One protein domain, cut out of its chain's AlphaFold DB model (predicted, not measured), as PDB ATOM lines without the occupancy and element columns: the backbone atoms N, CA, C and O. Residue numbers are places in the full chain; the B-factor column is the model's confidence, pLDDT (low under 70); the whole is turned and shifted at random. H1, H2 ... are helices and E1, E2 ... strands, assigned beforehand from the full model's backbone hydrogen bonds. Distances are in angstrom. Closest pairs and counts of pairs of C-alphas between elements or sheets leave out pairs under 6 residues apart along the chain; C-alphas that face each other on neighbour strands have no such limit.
ATOM      1  N   THR A  95     152.666 171.476 149.160       88.00
ATOM      2  CA  THR A  95     152.652 172.943 149.157       88.00
ATOM      3  C   THR A  95     153.887 173.447 148.431       88.00
ATOM      4  O   THR A  95     155.007 173.167 148.857       88.00
ATOM      5  N   THR A  96     153.693 174.220 147.361       85.31
ATOM      6  CA  THR A  96     154.774 174.970 146.710       85.31
ATOM      7  C   THR A  96     154.569 176.461 146.949       85.31
ATOM      8  O   THR A  96     153.502 177.004 146.664       85.31
ATOM      9  N   VAL A  97     155.593 177.120 147.484       84.81
ATOM     10  CA  VAL A  97     155.604 178.558 147.750       84.81
ATOM     11  C   VAL A  97     156.438 179.241 146.684       84.81
ATOM     12  O   VAL A  97     157.637 178.989 146.562       84.81
ATOM     13  N   TYR A  98     155.805 180.148 145.950       83.56
ATOM     14  CA  TYR A  98     156.477 181.006 144.987       83.56
ATOM     15  C   TYR A  98     156.611 182.418 145.551       83.56
ATOM     16  O   TYR A  98     155.647 182.965 146.092       83.56
ATOM     17  N   ALA A  99     157.779 183.030 145.383       82.88
ATOM     18  CA  ALA A  99     157.938 184.460 145.586       82.88
ATOM     19  C   ALA A  99     158.604 185.098 144.381       82.88
ATOM     20  O   ALA A  99     159.594 184.601 143.850       82.88
ATOM     21  N   TYR A 100     158.044 186.235 143.986       80.62
ATOM     22  CA  TYR A 100     158.478 186.982 142.825       80.62
ATOM     23  C   TYR A 100     158.754 188.421 143.233       80.62
ATOM     24  O   TYR A 100     157.900 189.074 143.846       80.62
ATOM     25  N   ASP A 101     159.898 188.949 142.815       83.88
ATOM     26  CA  ASP A 101     160.090 190.388 142.797       83.88
ATOM     27  C   ASP A 101     159.217 190.996 141.696       83.88
ATOM     28  O   ASP A 101     159.156 190.505 140.565       83.88
ATOM     29  N   ARG A 102     158.534 192.104 142.010       81.88
ATOM     30  CA  ARG A 102     157.623 192.767 141.057       81.88
ATOM     31  C   ARG A 102     158.319 193.096 139.733       81.88
ATOM     32  O   ARG A 102     157.708 192.957 138.680       81.88
ATOM     33  N   GLY A 103     159.584 193.521 139.785       85.94
ATOM     34  CA  GLY A 103     160.359 193.867 138.594       85.94
ATOM     35  C   GLY A 103     160.561 192.682 137.649       85.94
ATOM     36  O   GLY A 103     160.372 192.828 136.440       85.94
ATOM     37  N   ASP A 104     160.873 191.511 138.201       81.19
ATOM     38  CA  ASP A 104     161.097 190.299 137.415       81.19
ATOM     39  C   ASP A 104     159.781 189.761 136.851       81.19
ATOM     40  O   ASP A 104     159.708 189.420 135.668       81.19
ATOM     41  N   LEU A 105     158.712 189.804 137.655       79.31
ATOM     42  CA  LEU A 105     157.357 189.462 137.222       79.31
ATOM     43  C   LEU A 105     156.894 190.352 136.056       79.31
ATOM     44  O   LEU A 105     156.406 189.858 135.039       79.31
ATOM     45  N   ASP A 106     157.089 191.667 136.164       83.50
ATOM     46  CA  ASP A 106     156.744 192.627 135.112       83.50
ATOM     47  C   ASP A 106     157.595 192.414 133.849       83.50
ATOM     48  O   ASP A 106     157.104 192.557 132.723       83.50
ATOM     49  N   GLY A 107     158.876 192.073 134.020       82.69
ATOM     50  CA  GLY A 107     159.778 191.710 132.929       82.69
ATOM     51  C   GLY A 107     159.298 190.468 132.176       82.69
ATOM     52  O   GLY A 107     159.201 190.489 130.945       82.69
ATOM     53  N   MET A 108     158.924 189.422 132.913       77.56
ATOM     54  CA  MET A 108     158.343 188.185 132.386       77.56
ATOM     55  C   MET A 108     157.031 188.437 131.641       77.56
ATOM     56  O   MET A 108     156.910 188.051 130.476       77.56
ATOM     57  N   LYS A 109     156.090 189.184 132.234       79.94
ATOM     58  CA  LYS A 109     154.830 189.564 131.571       79.94
ATOM     59  C   LYS A 109     155.080 190.334 130.272       79.94
ATOM     60  O   LYS A 109     154.445 190.066 129.257       79.94
ATOM     61  N   LYS A 110     156.041 191.264 130.232       84.69
ATOM     62  CA  LYS A 110     156.383 191.991 128.989       84.69
ATOM     63  C   LYS A 110     156.913 191.066 127.891       84.69
ATOM     64  O   LYS A 110     156.517 191.222 126.729       84.69
ATOM     65  N   LYS A 111     157.785 190.113 128.242       80.25
ATOM     66  CA  LYS A 111     158.295 189.100 127.304       80.25
ATOM     67  C   LYS A 111     157.155 188.227 126.770       80.25
ATOM     68  O   LYS A 111     156.982 188.152 125.553       80.25
ATOM     69  N   ALA A 112     156.318 187.688 127.659       78.12
ATOM     70  CA  ALA A 112     155.167 186.863 127.292       78.12
ATOM     71  C   ALA A 112     154.187 187.607 126.367       78.12
ATOM     72  O   ALA A 112     153.801 187.086 125.324       78.12
ATOM     73  N   LYS A 113     153.871 188.875 126.667       80.94
ATOM     74  CA  LYS A 113     152.979 189.712 125.842       80.94
ATOM     75  C   LYS A 113     153.498 189.883 124.420       80.94
ATOM     76  O   LYS A 113     152.726 189.871 123.462       80.94
ATOM     77  N   THR A 114     154.805 190.099 124.295       83.19
ATOM     78  CA  THR A 114     155.464 190.314 123.004       83.19
ATOM     79  C   THR A 114     155.385 189.051 122.148       83.19
ATOM     80  O   THR A 114     155.018 189.138 120.975       83.19
ATOM     81  N   GLN A 115     155.635 187.887 122.750       77.19
ATOM     82  CA  GLN A 115     155.565 186.597 122.068       77.19
ATOM     83  C   GLN A 115     154.131 186.226 121.667       77.19
ATOM     84  O   GLN A 115     153.874 185.947 120.497       77.19
ATOM     85  N   LEU A 116     153.170 186.314 122.594       76.38
ATOM     86  CA  LEU A 116     151.756 186.015 122.328       76.38
ATOM     87  C   LEU A 116     151.176 186.910 121.225       76.38
ATOM     88  O   LEU A 116     150.337 186.475 120.436       76.38
ATOM     89  N   LYS A 117     151.644 188.161 121.122       82.69
ATOM     90  CA  LYS A 117     151.283 189.057 120.018       82.69
ATOM     91  C   LYS A 117     151.845 188.580 118.676       82.69
ATOM     92  O   LYS A 117     151.133 188.651 117.678       82.69
ATOM     93  N   HIS A 118     153.097 188.116 118.638       81.50
ATOM     94  CA  HIS A 118     153.709 187.566 117.422       81.50
ATOM     95  C   HIS A 118     152.971 186.304 116.943       81.50
ATOM     96  O   HIS A 118     152.729 186.141 115.749       81.50
ATOM     97  N   GLU A 119     152.531 185.468 117.882       76.75
ATOM     98  CA  GLU A 119     151.794 184.225 117.613       76.75
ATOM     99  C   GLU A 119     150.285 184.412 117.426       76.75
ATOM    100  O   GLU A 119     149.596 183.466 117.058       76.75
ATOM    101  N   LYS A 120     149.771 185.638 117.607       81.25
ATOM    102  CA  LYS A 120     148.338 185.981 117.527       81.25
ATOM    103  C   LYS A 120     147.468 185.230 118.547       81.25
ATOM    104  O   LYS A 120     146.305 184.950 118.278       81.25
ATOM    105  N   LEU A 121     148.029 184.944 119.719       73.12
ATOM    106  CA  LEU A 121     147.370 184.253 120.834       73.12
ATOM    107  C   LEU A 121     147.013 185.189 122.000       73.12
ATOM    108  O   LEU A 121     146.417 184.755 122.983       73.12
ATOM    109  N   LEU A 122     147.362 186.476 121.904       73.12
ATOM    110  CA  LEU A 122     147.179 187.444 122.992       73.12
ATOM    111  C   LEU A 122     145.712 187.631 123.417       73.12
ATOM    112  O   LEU A 122     145.463 187.959 124.569       73.12
ATOM    113  N   ASP A 123     144.757 187.401 122.515       77.69
ATOM    114  CA  ASP A 123     143.322 187.529 122.806       77.69
ATOM    115  C   ASP A 123     142.713 186.238 123.391       77.69
ATOM    116  O   ASP A 123     141.551 186.221 123.786       77.69
ATOM    117  N   THR A 124     143.485 185.147 123.425       69.69
ATOM    118  CA  THR A 124     143.036 183.813 123.868       69.69
ATOM    119  C   THR A 124     143.661 183.358 125.183       69.69
ATOM    120  O   THR A 124     143.236 182.346 125.730       69.69
ATOM    121  N   VAL A 125     144.674 184.075 125.675       65.56
ATOM    122  CA  VAL A 125     145.465 183.696 126.849       65.56
ATOM    123  C   VAL A 125     145.542 184.883 127.803       65.56
ATOM    124  O   VAL A 125     145.994 185.957 127.402       65.56
ATOM    125  N   ASP A 126     145.139 184.687 129.061       70.06
ATOM    126  CA  ASP A 126     145.368 185.684 130.105       70.06
ATOM    127  C   ASP A 126     146.845 185.666 130.514       70.06
ATOM    128  O   ASP A 126     147.429 184.640 130.871       70.06
ATOM    129  N   ILE A 127     147.477 186.830 130.426       66.25
ATOM    130  CA  ILE A 127     148.891 186.981 130.732       66.25
ATOM    131  C   ILE A 127     149.194 186.852 132.225       66.25
ATOM    132  O   ILE A 127     150.334 186.562 132.593       66.25
ATOM    133  N   ASP A 128     148.198 187.082 133.078       68.62
ATOM    134  CA  ASP A 128     148.338 186.917 134.517       68.62
ATOM    135  C   ASP A 128     148.333 185.423 134.899       68.62
ATOM    136  O   ASP A 128     149.146 185.018 135.736       68.62
ATOM    137  N   ASP A 129     147.564 184.588 134.188       62.88
ATOM    138  CA  ASP A 129     147.518 183.125 134.369       62.88
ATOM    139  C   ASP A 129     148.808 182.430 133.905       62.88
ATOM    140  O   ASP A 129     149.282 181.469 134.520       62.88
ATOM    141  N   VAL A 130     149.424 182.949 132.841       59.69
ATOM    142  CA  VAL A 130     150.677 182.442 132.257       59.69
ATOM    143  C   VAL A 130     151.838 182.443 133.253       59.69
ATOM    144  O   VAL A 130     152.687 181.551 133.221       59.69
ATOM    145  N   VAL A 131     151.888 183.437 134.139       58.88
ATOM    146  CA  VAL A 131     153.011 183.611 135.070       58.88
ATOM    147  C   VAL A 131     152.737 182.967 136.432       58.88
ATOM    148  O   VAL A 131     153.679 182.558 137.103       58.88
ATOM    149  N   GLN A 132     151.468 182.839 136.833       56.44
ATOM    150  CA  GLN A 132     151.092 182.194 138.098       56.44
ATOM    151  C   GLN A 132     150.996 180.668 138.007       56.44
ATOM    152  O   GLN A 132     151.274 179.993 138.994       56.44
ATOM    153  N   SER A 133     150.614 180.111 136.854       54.19
ATOM    154  CA  SER A 133     150.396 178.664 136.735       54.19
ATOM    155  C   SER A 133     151.682 177.865 136.542       54.19
ATOM    156  O   SER A 133     151.695 176.693 136.900       54.19
ATOM    157  N   GLY A 134     152.748 178.440 135.969       53.53
ATOM    158  CA  GLY A 134     154.037 177.770 135.728       53.53
ATOM    159  C   GLY A 134     154.011 176.486 134.875       53.53
ATOM    160  O   GLY A 134     155.066 176.019 134.462       53.53
ATOM    161  N   LEU A 135     152.836 175.906 134.605       46.03
ATOM    162  CA  LEU A 135     152.649 174.503 134.225       46.03
ATOM    163  C   LEU A 135     151.641 174.291 133.087       46.03
ATOM    164  O   LEU A 135     151.591 173.197 132.533       46.03
ATOM    165  N   GLU A 136     150.878 175.300 132.654       46.66
ATOM    166  CA  GLU A 136     149.994 175.120 131.485       46.66
ATOM    167  C   GLU A 136     150.673 175.422 130.135       46.66
ATOM    168  O   GLU A 136     150.131 175.091 129.079       46.66
ATOM    169  N   LEU A 137     151.902 175.955 130.140       46.81
ATOM    170  CA  LEU A 137     152.638 176.315 128.918       46.81
ATOM    171  C   LEU A 137     153.654 175.281 128.417       46.81
ATOM    172  O   LEU A 137     154.118 175.413 127.282       46.81
ATOM    173  N   GLU A 138     153.943 174.209 129.167       43.72
ATOM    174  CA  GLU A 138     154.754 173.089 128.645       43.72
ATOM    175  C   GLU A 138     154.137 172.480 127.372       43.72
ATOM    176  O   GLU A 138     154.842 171.990 126.491       43.72
ATOM    177  N   LYS A 139     152.810 172.577 127.221       42.50
ATOM    178  CA  LYS A 139     152.070 172.020 126.080       42.50
ATOM    179  C   LYS A 139     152.237 172.807 124.771       42.50
ATOM    180  O   LYS A 139     151.777 172.327 123.739       42.50
ATOM    181  N   VAL A 140     152.884 173.978 124.783       42.53
ATOM    182  CA  VAL A 140     153.029 174.836 123.585       42.53
ATOM    183  C   VAL A 140     154.376 174.637 122.864       42.53
ATOM    184  O   VAL A 140     154.538 175.114 121.746       42.53
ATOM    185  N   GLY A 141     155.327 173.876 123.426       48.19
ATOM    186  CA  GLY A 141     156.554 173.469 122.713       48.19
ATOM    187  C   GLY A 141     157.387 174.632 122.149       48.19
ATOM    188  O   GLY A 141     157.952 174.522 121.062       48.19
ATOM    189  N   ASN A 142     157.418 175.764 122.855       59.00
ATOM    190  CA  ASN A 142     157.946 177.042 122.376       59.00
ATOM    191  C   ASN A 142     158.955 177.624 123.392       59.00
ATOM    192  O   ASN A 142     158.691 177.501 124.589       59.00
ATOM    193  N   PRO A 143     160.061 178.284 122.978       59.88
ATOM    194  CA  PRO A 143     161.073 178.910 123.851       59.88
ATOM    195  C   PRO A 143     160.557 179.756 125.026       59.88
ATOM    196  O   PRO A 143     161.225 179.841 126.053       59.88
ATOM    197  N   LEU A 144     159.365 180.354 124.931       64.50
ATOM    198  CA  LEU A 144     158.764 181.068 126.065       64.50
ATOM    199  C   LEU A 144     158.398 180.128 127.233       64.50
ATOM    200  O   LEU A 144     158.470 180.538 128.388       64.50
ATOM    201  N   GLY A 145     158.032 178.876 126.946       64.19
ATOM    202  CA  GLY A 145     157.752 177.860 127.960       64.19
ATOM    203  C   GLY A 145     158.989 177.509 128.786       64.19
ATOM    204  O   GLY A 145     158.881 177.391 130.000       64.19
ATOM    205  N   GLU A 146     160.169 177.439 128.161       69.44
ATOM    206  CA  GLU A 146     161.440 177.210 128.866       69.44
ATOM    207  C   GLU A 146     161.817 178.403 129.754       69.44
ATOM    208  O   GLU A 146     162.172 178.212 130.916       69.44
ATOM    209  N   ASP A 147     161.676 179.633 129.249       67.94
ATOM    210  CA  ASP A 147     161.930 180.862 130.013       67.94
ATOM    211  C   ASP A 147     160.984 180.997 131.227       67.94
ATOM    212  O   ASP A 147     161.417 181.390 132.313       67.94
ATOM    213  N   ILE A 148     159.699 180.657 131.067       66.31
ATOM    214  CA  ILE A 148     158.693 180.702 132.142       66.31
ATOM    215  C   ILE A 148     158.893 179.562 133.139       66.31
ATOM    216  O   ILE A 148     158.771 179.790 134.344       66.31
ATOM    217  N   ALA A 149     159.230 178.360 132.668       66.94
ATOM    218  CA  ALA A 149     159.556 177.234 133.534       66.94
ATOM    219  C   ALA A 149     160.810 177.539 134.361       66.94
ATOM    220  O   ALA A 149     160.797 177.362 135.578       66.94
ATOM    221  N   ALA A 150     161.860 178.083 133.736       71.94
ATOM    222  CA  ALA A 150     163.070 178.515 134.425       71.94
ATOM    223  C   ALA A 150     162.769 179.611 135.458       71.94
ATOM    224  O   ALA A 150     163.171 179.481 136.613       71.94
ATOM    225  N   PHE A 151     162.010 180.647 135.081       70.25
ATOM    226  CA  PHE A 151     161.606 181.712 136.001       70.25
ATOM    227  C   PHE A 151     160.803 181.175 137.190       70.25
ATOM    228  O   PHE A 151     161.144 181.449 138.343       70.25
ATOM    229  N   THR A 152     159.783 180.358 136.925       69.25
ATOM    230  CA  THR A 152     158.954 179.716 137.952       69.25
ATOM    231  C   THR A 152     159.808 178.865 138.884       69.25
ATOM    232  O   THR A 152     159.708 179.011 140.098       69.25
ATOM    233  N   GLN A 153     160.704 178.043 138.334       71.12
ATOM    234  CA  GLN A 153     161.591 177.177 139.104       71.12
ATOM    235  C   GLN A 153     162.550 177.974 139.995       71.12
ATOM    236  O   GLN A 153     162.772 177.589 141.140       71.12
ATOM    237  N   THR A 154     163.089 179.097 139.509       76.88
ATOM    238  CA  THR A 154     163.939 179.992 140.320       76.88
ATOM    239  C   THR A 154     163.164 180.785 141.371       76.88
ATOM    240  O   THR A 154     163.764 181.262 142.328       76.88
ATOM    241  N   SER A 155     161.846 180.906 141.205       79.44
ATOM    242  CA  SER A 155     160.958 181.637 142.115       79.44
ATOM    243  C   SER A 155     160.354 180.748 143.204       79.44
ATOM    244  O   SER A 155     159.675 181.253 144.099       79.44
ATOM    245  N   ILE A 156     160.576 179.429 143.147       81.38
ATOM    246  CA  ILE A 156     160.198 178.515 144.227       81.38
ATOM    247  C   ILE A 156     161.066 178.849 145.440       81.38
ATOM    248  O   ILE A 156     162.270 178.597 145.449       81.38
ATOM    249  N   MET A 157     160.441 179.405 146.474       86.81
ATOM    250  CA  MET A 157     161.085 179.610 147.768       86.81
ATOM    251  C   MET A 157     161.095 178.333 148.598       86.81
ATOM    252  O   MET A 157     162.061 178.073 149.308       86.81
ATOM    253  N   ASP A 158     160.006 177.568 148.535       88.19
ATOM    254  CA  ASP A 158     159.845 176.343 149.304       88.19
ATOM    255  C   ASP A 158     158.945 175.355 148.562       88.19
ATOM    256  O   ASP A 158     158.031 175.737 147.825       88.19
ATOM    257  N   ARG A 159     159.200 174.070 148.784       89.19
ATOM    258  CA  ARG A 159     158.319 172.982 148.381       89.19
ATOM    259  C   ARG A 159     158.342 171.937 149.479       89.19
ATOM    260  O   ARG A 159     159.392 171.378 149.789       89.19
ATOM    261  N   SER A 160     157.171 171.631 150.017       90.94
ATOM    262  CA  SER A 160     157.012 170.591 151.024       90.94
ATOM    263  C   SER A 160     155.956 169.581 150.601       90.94
ATOM    264  O   SER A 160     154.929 169.936 150.025       90.94
ATOM    265  N   TYR A 161     156.230 168.314 150.905       91.88
ATOM    266  CA  TYR A 161     155.281 167.215 150.790       91.88
ATOM    267  C   TYR A 161     154.992 166.684 152.188       91.88
ATOM    268  O   TYR A 161     155.915 166.345 152.933       91.88
ATOM    269  N   GLN A 162     153.718 166.633 152.543       89.88
ATOM    270  CA  GLN A 162     153.250 166.210 153.852       89.88
ATOM    271  C   GLN A 162     152.345 164.991 153.659       89.88
ATOM    272  O   GLN A 162     151.210 165.152 153.199       89.88
TER     273      GLN A 162
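AT A GLANCE: This is residues 95 to 162 of the 302 residues of an uncharacterized protein of Bifidobacterium callitrichos (UniProt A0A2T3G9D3). A two-stranded antiparallel ribbon, E1 with E2, makes one end of an elongated domain whose other part is a small group of three helices. There the long helix H1 and the helix H3 run side by side in opposite ways, loosely joined, while the short H2 packs steeply on H1. The printed part has 68 residues with three named helices and two named strands, in the order E1, H1, H2, H3, E2; the class is mixed, helices and strands. The whole is compact by its radius of gyration of the C-alphas, 12.4 A, yet elongated in outline, with spans of 41 by 26 by 18 A.

HOW THE PARTS SIT: Look first at the sheet of E1, residues 95 to 98, and E2, residues 156 to 162, which are antiparallel at 175 degrees. Its backbone shows N 97 and O 158 at 2.8 A and N 160 and O 95 at 2.9 A, both within hydrogen-bond range. The C-alphas of 96 and 159 face each other at 4.4 A. E2 follows directly on H3, residues 143 to 155, by a tight link. Near this join, the closest C-alphas of E1 and H3 are those of Tyr 98 and Ser 155, 5.4 A apart. Next find H1, residues 102 to 119: with residues 108 to 115 alone it only just touches residues 144 to 148 of H3, with 3 pairs of C-alphas within 8 A. The closest C-alphas are those of Ala 112 and Leu 144, 6.9 A apart, and the two helices run opposite ways at a shallow tilt of 16 degrees. With residues 105 to 113 alone, H1 touches H2, residues 127 to 133, closest at the C-alphas of Lys 109 and Ile 127, 6.5 A. These two run opposite ways at a steep tilt of 64 degrees. H2 and H3 are close but not clearly touching, with the C-alphas of Val 131 and Ile 148 closest at 7.0 A. E2 is apart from H1 and from H2. In H1 and H3 every O i to N i+4 pair is within hydrogen-bond range; in H2, 2 of 3 are.

IN THESE COORDINATES: Find C-alpha 95 at (152.652, 172.943, 149.157), where E1 begins; it is 9.9 A long. H1 starts at C-alpha 102, (157.623, 192.767, 141.057), and runs 25.6 A. H2 spans 10.4 A and H3 18.5 A. E2 runs 17.1 A to C-alpha 162 at (153.250, 166.210, 153.852).

THE WHOLE: The two C-alphas farthest apart are those of His 118 and Gln 162, at 42.2 A. The printed part has no cut, and no link is long. Mean pLDDT of the printed part is 72.4; look for values under 70 at residues 124 to 125, 127 to 149 and 152.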